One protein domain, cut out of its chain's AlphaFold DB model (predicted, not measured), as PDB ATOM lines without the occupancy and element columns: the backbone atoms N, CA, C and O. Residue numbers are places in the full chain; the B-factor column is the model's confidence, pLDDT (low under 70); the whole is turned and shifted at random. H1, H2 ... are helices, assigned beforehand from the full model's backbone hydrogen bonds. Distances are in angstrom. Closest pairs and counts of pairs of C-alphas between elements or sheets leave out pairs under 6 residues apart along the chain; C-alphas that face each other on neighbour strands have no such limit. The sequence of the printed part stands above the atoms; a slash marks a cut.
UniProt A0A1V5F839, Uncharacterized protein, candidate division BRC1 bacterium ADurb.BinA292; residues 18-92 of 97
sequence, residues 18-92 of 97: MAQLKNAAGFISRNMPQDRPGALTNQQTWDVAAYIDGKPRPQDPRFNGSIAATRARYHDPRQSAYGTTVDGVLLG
ATOM      1  N   MET A  18      -5.280 -33.372 -39.440       97.50
ATOM      2  CA  MET A  18      -5.448 -34.081 -38.165       97.50
ATOM      3  C   MET A  18      -4.129 -34.401 -37.455       97.50
ATOM      4  O   MET A  18      -4.174 -34.680 -36.270       97.50
ATOM      5  N   ALA A  19      -2.977 -34.323 -38.134       97.19
ATOM      6  CA  ALA A  19      -1.656 -34.449 -37.505       97.19
ATOM      7  C   ALA A  19      -1.155 -33.125 -36.886       97.19
ATOM      8  O   ALA A  19       0.027 -32.994 -36.549       97.19
ATOM      9  N   GLN A  20      -2.030 -32.112 -36.822       97.50
ATOM     10  CA  GLN A  20      -1.800 -30.864 -36.106       97.50
ATOM     11  C   GLN A  20      -2.538 -30.911 -34.766       97.50
ATOM     12  O   GLN A  20      -3.769 -30.997 -34.735       97.50
ATOM     13  N   LEU A  21      -1.797 -30.728 -33.672       97.38
ATOM     14  CA  LEU A  21      -2.292 -30.845 -32.298       97.38
ATOM     15  C   LEU A  21      -3.545 -30.009 -32.042       97.38
ATOM     16  O   LEU A  21      -4.479 -30.472 -31.398       97.38
ATOM     17  N   LYS A  22      -3.601 -28.788 -32.586       97.75
ATOM     18  CA  LYS A  22      -4.755 -27.898 -32.420       97.75
ATOM     19  C   LYS A  22      -6.024 -28.468 -33.048       97.75
ATOM     20  O   LYS A  22      -7.097 -28.384 -32.450       97.75
ATOM     21  N   ASN A  23      -5.908 -29.033 -34.247       98.12
ATOM     22  CA  ASN A  23      -7.047 -29.608 -34.954       98.12
ATOM     23  C   ASN A  23      -7.489 -30.904 -34.274       98.12
ATOM     24  O   ASN A  23      -8.683 -31.084 -34.044       98.12
ATOM     25  N   ALA A  24      -6.536 -31.752 -33.879       98.31
ATOM     26  CA  ALA A  24      -6.811 -32.969 -33.125       98.31
ATOM     27  C   ALA A  24      -7.507 -32.663 -31.789       98.31
ATOM     28  O   ALA A  24      -8.590 -33.189 -31.535       98.31
ATOM     29  N   ALA A  25      -6.965 -31.751 -30.976       98.44
ATOM     30  CA  ALA A  25      -7.559 -31.352 -29.698       98.44
ATOM     31  C   ALA A  25      -8.955 -30.736 -29.882       98.44
ATOM     32  O   ALA A  25      -9.885 -31.070 -29.148       98.44
ATOM     33  N   GLY A  26      -9.137 -29.886 -30.898       98.12
ATOM     34  CA  GLY A  26     -10.439 -29.301 -31.227       98.12
ATOM     35  C   GLY A  26     -11.471 -30.346 -31.658       98.12
ATOM     36  O   GLY A  26     -12.631 -30.272 -31.244       98.12
ATOM     37  N   PHE A  27     -11.052 -31.338 -32.446       98.06
ATOM     38  CA  PHE A  27     -11.905 -32.453 -32.844       98.06
ATOM     39  C   PHE A  27     -12.278 -33.326 -31.642       98.06
ATOM     40  O   PHE A  27     -13.464 -33.597 -31.447       98.06
ATOM     41  N   ILE A  28     -11.297 -33.701 -30.814       98.31
ATOM     42  CA  ILE A  28     -11.498 -34.507 -29.604       98.31
ATOM     43  C   ILE A  28     -12.452 -33.790 -28.648       98.31
ATOM     44  O   ILE A  28     -13.441 -34.374 -28.227       98.31
ATOM     45  N   SER A  29     -12.216 -32.506 -28.374       97.94
ATOM     46  CA  SER A  29     -13.055 -31.698 -27.483       97.94
ATOM     47  C   SER A  29     -14.529 -31.708 -27.886       97.94
ATOM     48  O   SER A  29     -15.401 -31.820 -27.031       97.94
ATOM     49  N   ARG A  30     -14.821 -31.607 -29.187       97.50
ATOM     50  CA  ARG A  30     -16.193 -31.438 -29.683       97.50
ATOM     51  C   ARG A  30     -16.894 -32.741 -30.038       97.50
ATOM     52  O   ARG A  30     -18.117 -32.745 -30.079       97.50
ATOM     53  N   ASN A  31     -16.149 -33.805 -30.329       97.12
ATOM     54  CA  ASN A  31     -16.707 -35.011 -30.947       97.12
ATOM     55  C   ASN A  31     -16.304 -36.311 -30.245       97.12
ATOM     56  O   ASN A  31     -16.795 -37.366 -30.637       97.12
ATOM     57  N   MET A  32     -15.407 -36.263 -29.254       96.94
ATOM     58  CA  MET A  32     -14.938 -37.450 -28.543       96.94
ATOM     59  C   MET A  32     -15.139 -37.329 -27.022       96.94
ATOM     60  O   MET A  32     -14.946 -36.251 -26.460       96.94
ATOM     61  N   PRO A  33     -15.453 -38.444 -26.335       95.69
ATOM     62  CA  PRO A  33     -15.883 -39.734 -26.895       95.69
ATOM     63  C   PRO A  33     -17.171 -39.616 -27.730       95.69
ATOM     64  O   PRO A  33     -17.949 -38.687 -27.526       95.69
ATOM     65  N   GLN A  34     -17.385 -40.530 -28.682       93.75
ATOM     66  CA  GLN A  34     -18.485 -40.438 -29.660       93.75
ATOM     67  C   GLN A  34     -19.875 -40.343 -29.005       93.75
ATOM     68  O   GLN A  34     -20.765 -39.674 -29.525       93.75
ATOM     69  N   ASP A  35     -20.064 -41.007 -27.870       95.56
ATOM     70  CA  ASP A  35     -21.299 -41.019 -27.086       95.56
ATOM     71  C   ASP A  35     -21.399 -39.850 -26.088       95.56
ATOM     72  O   ASP A  35     -22.460 -39.624 -25.503       95.56
ATOM     73  N   ARG A  36     -20.306 -39.102 -25.871       95.62
ATOM     74  CA  ARG A  36     -20.199 -38.036 -24.861       95.62
ATOM     75  C   ARG A  36     -19.333 -36.858 -25.349       95.62
ATOM     76  O   ARG A  36     -18.300 -36.565 -24.738       95.62
ATOM     77  N   PRO A  37     -19.729 -36.154 -26.426       94.88
ATOM     78  CA  PRO A  37     -19.000 -34.981 -26.906       94.88
ATOM     79  C   PRO A  37     -18.892 -33.909 -25.810       94.88
ATOM     80  O   PRO A  37     -19.850 -33.659 -25.079       94.88
ATOM     81  N   GLY A  38     -17.727 -33.267 -25.680       96.00
ATOM     82  CA  GLY A  38     -17.496 -32.234 -24.662       96.00
ATOM     83  C   GLY A  38     -17.211 -32.758 -23.251       96.00
ATOM     84  O   GLY A  38     -17.120 -31.958 -22.324       96.00
ATOM     85  N   ALA A  39     -17.054 -34.074 -23.062       97.00
ATOM     86  CA  ALA A  39     -16.804 -34.656 -21.740       97.00
ATOM     87  C   ALA A  39     -15.391 -34.396 -21.185       97.00
ATOM     88  O   ALA A  39     -15.173 -34.553 -19.985       97.00
ATOM     89  N   LEU A  40     -14.431 -34.035 -22.040       97.50
ATOM     90  CA  LEU A  40     -13.037 -33.805 -21.658       97.50
ATOM     91  C   LEU A  40     -12.756 -32.315 -21.437       97.50
ATOM     92  O   LEU A  40     -13.230 -31.461 -22.189       97.50
ATOM     93  N   THR A  41     -11.923 -32.004 -20.444       98.19
ATOM     94  CA  THR A  41     -11.422 -30.640 -20.232       98.19
ATOM     95  C   THR A  41     -10.476 -30.220 -21.356       98.19
ATOM     96  O   THR A  41      -9.894 -31.058 -22.043       98.19
ATOM     97  N   ASN A  42     -10.252 -28.913 -21.513       97.31
ATOM     98  CA  ASN A  42      -9.297 -28.405 -22.501       97.31
ATOM     99  C   ASN A  42      -7.910 -29.044 -22.347       97.31
ATOM    100  O   ASN A  42      -7.315 -29.431 -23.341       97.31
ATOM    101  N   GLN A  43      -7.401 -29.194 -21.121       98.19
ATOM    102  CA  GLN A  43      -6.086 -29.805 -20.922       98.19
ATOM    103  C   GLN A  43      -6.079 -31.272 -21.368       98.19
ATOM    104  O   GLN A  43      -5.207 -31.679 -22.127       98.19
ATOM    105  N   GLN A  44      -7.107 -32.037 -20.989       98.56
ATOM    106  CA  GLN A  44      -7.229 -33.440 -21.387       98.56
ATOM    107  C   GLN A  44      -7.297 -33.611 -22.909       98.56
ATOM    108  O   GLN A  44      -6.722 -34.554 -23.442       98.56
ATOM    109  N   THR A  45      -7.977 -32.715 -23.629       98.44
ATOM    110  CA  THR A  45      -8.075 -32.818 -25.094       98.44
ATOM    111  C   THR A  45      -6.725 -32.573 -25.766       98.44
ATOM    112  O   THR A  45      -6.395 -33.280 -26.720       98.44
ATOM    113  N   TRP A  46      -5.915 -31.648 -25.242       98.25
ATOM    114  CA  TRP A  46      -4.536 -31.435 -25.691       98.25
ATOM    115  C   TRP A  46      -3.616 -32.604 -25.343       98.25
ATOM    116  O   TRP A  46      -2.848 -33.029 -26.205       98.25
ATOM    117  N   ASP A  47      -3.717 -33.158 -24.134       98.31
ATOM    118  CA  ASP A  47      -2.889 -34.290 -23.705       98.31
ATOM    119  C   ASP A  47      -3.172 -35.537 -24.558       98.31
ATOM    120  O   ASP A  47      -2.250 -36.193 -25.048       98.31
ATOM    121  N   VAL A  48      -4.452 -35.835 -24.813       98.12
ATOM    122  CA  VAL A  48      -4.862 -36.948 -25.684       98.12
ATOM    123  C   VAL A  48      -4.424 -36.703 -27.130       98.12
ATOM    124  O   VAL A  48      -3.916 -37.623 -27.774       98.12
ATOM    125  N   ALA A  49      -4.566 -35.474 -27.643       98.38
ATOM    126  CA  ALA A  49      -4.086 -35.117 -28.977       98.38
ATOM    127  C   ALA A  49      -2.570 -35.324 -29.106       98.38
ATOM    128  O   ALA A  49      -2.121 -35.961 -30.056       98.38
ATOM    129  N   ALA A  50      -1.793 -34.851 -28.128       97.50
ATOM    130  CA  ALA A  50      -0.343 -35.018 -28.093       97.50
ATOM    131  C   ALA A  50       0.070 -36.488 -28.020       97.50
ATOM    132  O   ALA A  50       1.005 -36.897 -28.707       97.50
ATOM    133  N   TYR A  51      -0.653 -37.299 -27.248       97.62
ATOM    134  CA  TYR A  51      -0.415 -38.735 -27.195       97.62
ATOM    135  C   TYR A  51      -0.656 -39.412 -28.553       97.62
ATOM    136  O   TYR A  51       0.190 -40.187 -29.001       97.62
ATOM    137  N   ILE A  52      -1.774 -39.110 -29.224       97.81
ATOM    138  CA  ILE A  52      -2.120 -39.680 -30.539       97.81
ATOM    139  C   ILE A  52      -1.109 -39.237 -31.606       97.81
ATOM    140  O   ILE A  52      -0.565 -40.074 -32.334       97.81
ATOM    141  N   ASP A  53      -0.832 -37.935 -31.690       97.19
ATOM    142  CA  ASP A  53       0.092 -37.338 -32.664       97.19
ATOM    143  C   ASP A  53       1.566 -37.591 -32.354       97.19
ATOM    144  O   ASP A  53       2.410 -37.403 -33.223       97.19
ATOM    145  N   GLY A  54       1.883 -38.118 -31.174       96.50
ATOM    146  CA  GLY A  54       3.205 -38.637 -30.832       96.50
ATOM    147  C   GLY A  54       3.508 -40.025 -31.408       96.50
ATOM    148  O   GLY A  54       4.592 -40.550 -31.158       96.50
ATOM    149  N   LYS A  55       2.581 -40.656 -32.144       96.69
ATOM    150  CA  LYS A  55       2.746 -42.022 -32.670       96.69
ATOM    151  C   LYS A  55       3.103 -42.068 -34.167       96.69
ATOM    152  O   LYS A  55       2.640 -41.219 -34.939       96.69
ATOM    153  N   PRO A  56       3.879 -43.082 -34.612       95.44
ATOM    154  CA  PRO A  56       4.215 -43.276 -36.023       95.44
ATOM    155  C   PRO A  56       2.981 -43.426 -36.919       95.44
ATOM    156  O   PRO A  56       1.969 -44.006 -36.526       95.44
ATOM    157  N   ARG A  57       3.084 -42.920 -38.146       95.88
ATOM    158  CA  ARG A  57       2.028 -42.898 -39.171       95.88
ATOM    159  C   ARG A  57       2.651 -42.679 -40.558       95.88
ATOM    160  O   ARG A  57       3.846 -42.368 -40.613       95.88
ATOM    161  N   PRO A  58       1.892 -42.831 -41.659       97.06
ATOM    162  CA  PRO A  58       2.430 -42.715 -43.007       97.06
ATOM    163  C   PRO A  58       3.101 -41.366 -43.272       97.06
ATOM    164  O   PRO A  58       2.711 -40.331 -42.722       97.06
ATOM    165  N   GLN A  59       4.121 -41.401 -44.128       97.00
ATOM    166  CA  GLN A  59       4.960 -40.253 -44.459       97.00
ATOM    167  C   GLN A  59       4.154 -39.093 -45.066       97.00
ATOM    168  O   GLN A  59       3.143 -39.313 -45.733       97.00
ATOM    169  N   ASP A  60       4.621 -37.859 -44.865       96.75
ATOM    170  CA  ASP A  60       4.084 -36.693 -45.564       96.75
ATOM    171  C   ASP A  60       4.282 -36.860 -47.085       96.75
ATOM    172  O   ASP A  60       5.421 -37.036 -47.525       96.75
ATOM    173  N   PRO A  61       3.227 -36.770 -47.917       96.50
ATOM    174  CA  PRO A  61       3.354 -36.857 -49.377       96.50
ATOM    175  C   PRO A  61       4.300 -35.817 -49.999       96.50
ATOM    176  O   PRO A  61       4.737 -35.975 -51.136       96.50
ATOM    177  N   ARG A  62       4.608 -34.741 -49.270       96.56
ATOM    178  CA  ARG A  62       5.515 -33.652 -49.667       96.56
ATOM    179  C   ARG A  62       6.963 -33.906 -49.233       96.56
ATOM    180  O   ARG A  62       7.826 -33.053 -49.453       96.56
ATOM    181  N   PHE A  63       7.240 -35.036 -48.581       96.19
ATOM    182  CA  PHE A  63       8.589 -35.439 -48.208       96.19
ATOM    183  C   PHE A  63       9.460 -35.638 -49.453       96.19
ATOM    184  O   PHE A  63       9.086 -36.343 -50.385       96.19
ATOM    185  N   ASN A  64      10.652 -35.042 -49.443       91.44
ATOM    186  CA  ASN A  64      11.586 -35.061 -50.574       91.44
ATOM    187  C   ASN A  64      12.973 -35.617 -50.204       91.44
ATOM    188  O   ASN A  64      13.953 -35.322 -50.883       91.44
ATOM    189  N   GLY A  65      13.068 -36.388 -49.117       92.75
ATOM    190  CA  GLY A  65      14.319 -37.011 -48.668       92.75
ATOM    191  C   GLY A  65      14.930 -36.401 -47.404       92.75
ATOM    192  O   GLY A  65      15.795 -37.029 -46.801       92.75
ATOM    193  N   SER A  66      14.470 -35.231 -46.943       95.75
ATOM    194  CA  SER A  66      14.980 -34.600 -45.715       95.75
ATOM    195  C   SER A  66      13.867 -34.267 -44.727       95.75
ATOM    196  O   SER A  66      13.065 -33.365 -44.953       95.75
ATOM    197  N   ILE A  67      13.854 -34.960 -43.583       95.81
ATOM    198  CA  ILE A  67      12.872 -34.734 -42.510       95.81
ATOM    199  C   ILE A  67      12.989 -33.305 -41.984       95.81
ATOM    200  O   ILE A  67      11.979 -32.630 -41.814       95.81
ATOM    201  N   ALA A  68      14.217 -32.820 -41.780       95.62
ATOM    202  CA  ALA A  68      14.464 -31.465 -41.302       95.62
ATOM    203  C   ALA A  68      13.926 -30.409 -42.283       95.62
ATOM    204  O   ALA A  68      13.251 -29.472 -41.858       95.62
ATOM    205  N   ALA A  69      14.158 -30.589 -43.590       96.75
ATOM    206  CA  ALA A  69      13.655 -29.666 -44.607       96.75
ATOM    207  C   ALA A  69      12.124 -29.713 -44.715       96.75
ATOM    208  O   ALA A  69      11.478 -28.666 -44.770       96.75
ATOM    209  N   THR A  70      11.529 -30.912 -44.697       97.25
ATOM    210  CA  THR A  70      10.069 -31.077 -44.699       97.25
ATOM    211  C   THR A  70       9.450 -30.438 -43.457       97.25
ATOM    212  O   THR A  70       8.512 -29.658 -43.603       97.25
ATOM    213  N   ARG A  71      10.013 -30.667 -42.258       97.00
ATOM    214  CA  ARG A  71       9.560 -30.043 -41.002       97.00
ATOM    215  C   ARG A  71       9.589 -28.524 -41.118       97.00
ATOM    216  O   ARG A  71       8.557 -27.893 -40.934       97.00
ATOM    217  N   ALA A  72      10.737 -27.957 -41.485       96.94
ATOM    218  CA  ALA A  72      10.912 -26.510 -41.590       96.94
ATOM    219  C   ALA A  72       9.942 -25.861 -42.590       96.94
ATOM    220  O   ALA A  72       9.500 -24.735 -42.373       96.94
ATOM    221  N   ARG A  73       9.608 -26.562 -43.679       97.44
ATOM    222  CA  ARG A  73       8.765 -26.017 -44.747       97.44
ATOM    223  C   ARG A  73       7.266 -26.206 -44.516       97.44
ATOM    224  O   ARG A  73       6.492 -25.356 -44.948       97.44
ATOM    225  N   TYR A  74       6.850 -27.311 -43.900       97.25
ATOM    226  CA  TYR A  74       5.444 -27.736 -43.904       97.25
ATOM    227  C   TYR A  74       4.836 -27.993 -42.523       97.25
ATOM    228  O   TYR A  74       3.623 -28.198 -42.440       97.25
ATOM    229  N   HIS A  75       5.632 -27.977 -41.451       97.19
ATOM    230  CA  HIS A  75       5.170 -28.326 -40.110       97.19
ATOM    231  C   HIS A  75       5.483 -27.214 -39.109       97.19
ATOM    232  O   HIS A  75       6.642 -26.934 -38.812       97.19
ATOM    233  N   ASP A  76       4.435 -26.611 -38.541       95.94
ATOM    234  CA  ASP A  76       4.573 -25.670 -37.427       95.94
ATOM    235  C   ASP A  76       5.157 -26.408 -36.201       95.94
ATOM    236  O   ASP A  76       4.519 -27.344 -35.699       95.94
ATOM    237  N   PRO A  77       6.330 -25.996 -35.678       93.88
ATOM    238  CA  PRO A  77       6.963 -26.640 -34.531       93.88
ATOM    239  C   PRO A  77       6.105 -26.679 -33.264       93.88
ATOM    240  O   PRO A  77       6.339 -27.536 -32.415       93.88
ATOM    241  N   ARG A  78       5.135 -25.766 -33.123       93.75
ATOM    242  CA  ARG A  78       4.225 -25.703 -31.968       93.75
ATOM    243  C   ARG A  78       3.037 -26.651 -32.093       93.75
ATOM    244  O   ARG A  78       2.375 -26.922 -31.099       93.75
ATOM    245  N   GLN A  79       2.734 -27.106 -33.307       95.25
ATOM    246  CA  GLN A  79       1.512 -27.857 -33.594       95.25
ATOM    247  C   GLN A  79       1.775 -29.238 -34.183       95.25
ATOM    248  O   GLN A  79       0.830 -30.004 -34.311       95.25
ATOM    249  N   SER A  80       3.008 -29.579 -34.550       96.75
ATOM    250  CA  SER A  80       3.313 -30.867 -35.169       96.75
ATOM    251  C   SER A  80       4.549 -31.521 -34.557       96.75
ATOM    252  O   SER A  80       5.619 -30.912 -34.446       96.75
ATOM    253  N   ALA A  81       4.411 -32.806 -34.233       96.44
ATOM    254  CA  ALA A  81       5.500 -33.658 -33.762       96.44
ATOM    255  C   ALA A  81       6.381 -34.207 -34.908       96.44
ATOM    256  O   ALA A  81       7.374 -34.885 -34.669       96.44
ATOM    257  N   TYR A  82       6.062 -33.910 -36.173       97.25
ATOM    258  CA  TYR A  82       6.828 -34.400 -37.321       97.25
ATOM    259  C   TYR A  82       8.306 -33.992 -37.251       97.25
ATOM    260  O   TYR A  82       8.612 -32.805 -37.280       97.25
ATOM    261  N   GLY A  83       9.241 -34.937 -37.215       96.38
ATOM    262  CA  GLY A  83      10.672 -34.649 -37.104       96.38
ATOM    263  C   GLY A  83      11.167 -34.361 -35.685       96.38
ATOM    264  O   GLY A  83      12.290 -33.882 -35.537       96.38
ATOM    265  N   THR A  84      10.370 -34.644 -34.650       96.12
ATOM    266  CA  THR A  84      10.850 -34.747 -33.262       96.12
ATOM    267  C   THR A  84      11.030 -36.207 -32.856       96.12
ATOM    268  O   THR A  84      10.483 -37.116 -33.483       96.12
ATOM    269  N   THR A  85      11.795 -36.436 -31.790       95.81
ATOM    270  CA  THR A  85      11.911 -37.755 -31.164       95.81
ATOM    271  C   THR A  85      10.890 -37.875 -30.038       95.81
ATOM    272  O   THR A  85      10.886 -37.047 -29.130       95.81
ATOM    273  N   VAL A  86      10.045 -38.903 -30.092       94.44
ATOM    274  CA  VAL A  86       9.071 -39.250 -29.044       94.44
ATOM    275  C   VAL A  86       9.247 -40.729 -28.723       94.44
ATOM    276  O   VAL A  86       9.335 -41.539 -29.640       94.44
ATOM    277  N   ASP A  87       9.364 -41.079 -27.440       91.44
ATOM    278  CA  ASP A  87       9.598 -42.460 -26.986       91.44
ATOM    279  C   ASP A  87      10.789 -43.149 -27.699       91.44
ATOM    280  O   ASP A  87      10.756 -44.337 -28.008       91.44
ATOM    281  N   GLY A  88      11.843 -42.387 -28.020       92.25
ATOM    282  CA  GLY A  88      13.021 -42.881 -28.752       92.25
ATOM    283  C   GLY A  88      12.839 -43.027 -30.270       92.25
ATOM    284  O   GLY A  88      13.788 -43.394 -30.964       92.25
ATOM    285  N   VAL A  89      11.663 -42.699 -30.813       92.19
ATOM    286  CA  VAL A  89      11.348 -42.799 -32.244       92.19
ATOM    287  C   VAL A  89      11.384 -41.426 -32.905       92.19
ATOM    288  O   VAL A  89      10.667 -40.513 -32.499       92.19
ATOM    289  N   LEU A  90      12.184 -41.286 -33.967       95.12
ATOM    290  CA  LEU A  90      12.155 -40.101 -34.826       95.12
ATOM    291  C   LEU A  90      10.905 -40.127 -35.714       95.12
ATOM    292  O   LEU A  90      10.815 -40.904 -36.674       95.12
ATOM    293  N   LEU A  91       9.955 -39.251 -35.411       96.00
ATOM    294  CA  LEU A  91       8.692 -39.148 -36.129       96.00
ATOM    295  C   LEU A  91       8.897 -38.561 -37.528       96.00
ATOM    296  O   LEU A  91       9.740 -37.691 -37.738       96.00
ATOM    297  N   GLY A  92       8.131 -39.049 -38.503       93.00
ATOM    298  CA  GLY A  92       8.315 -38.682 -39.909       93.00
ATOM    299  C   GLY A  92       9.476 -39.399 -40.602       93.00
ATOM    300  O   GLY A  92       9.762 -39.116 -41.761       93.00
TER     301      GLY A  92
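Overview. This is residues 18 to 92 of the 97 residues of an uncharacterized protein of candidate division BRC1 bacterium ADurb.BinA292 (UniProt A0A1V5F839). An elongated shape has two helices, H1 and H2, packed at a steep angle at one end and a short helix, H3, among long loops at the other. Residues 75 to 92 have no named element and include a small paired turn. The 75 printed residues hold H1, H2, H3 in that order and no named strand: all helix, with 31 residues in helices, under half. The whole is only just compact, close to loose, with a radius of gyration of the C-alphas of 13.6 A; it spans 42 by 23 by 20 A.

Along the chain. H1, residues 21 to 31, begins at C-alpha 21 (-2.292, -30.845, -32.298) and is 15.1 A long. H2, residues 42 to 53, is 16.5 A long. H3, residues 67 to 74, ends at C-alpha 74 (5.444, -27.736, -43.904).

Arrangement. H1 and H2 touch, the closest C-alphas, of Ala 25 and Thr 45, being 4.9 A apart. They run opposite ways at a steep tilt of 61 degrees. H3 is apart from both. In H1, H2 and H3 every O i to N i+4 pair is within hydrogen-bond range. Residues 85 to 86 pair antiparallel with 89 to 90.

Size, cuts and confidence. The C-alphas farthest apart, of Arg 36 and Gly 65, are 41.9 A apart. The link H2 to H3 is long. The printed part has no cut, and no printed residue is under 70 in pLDDT.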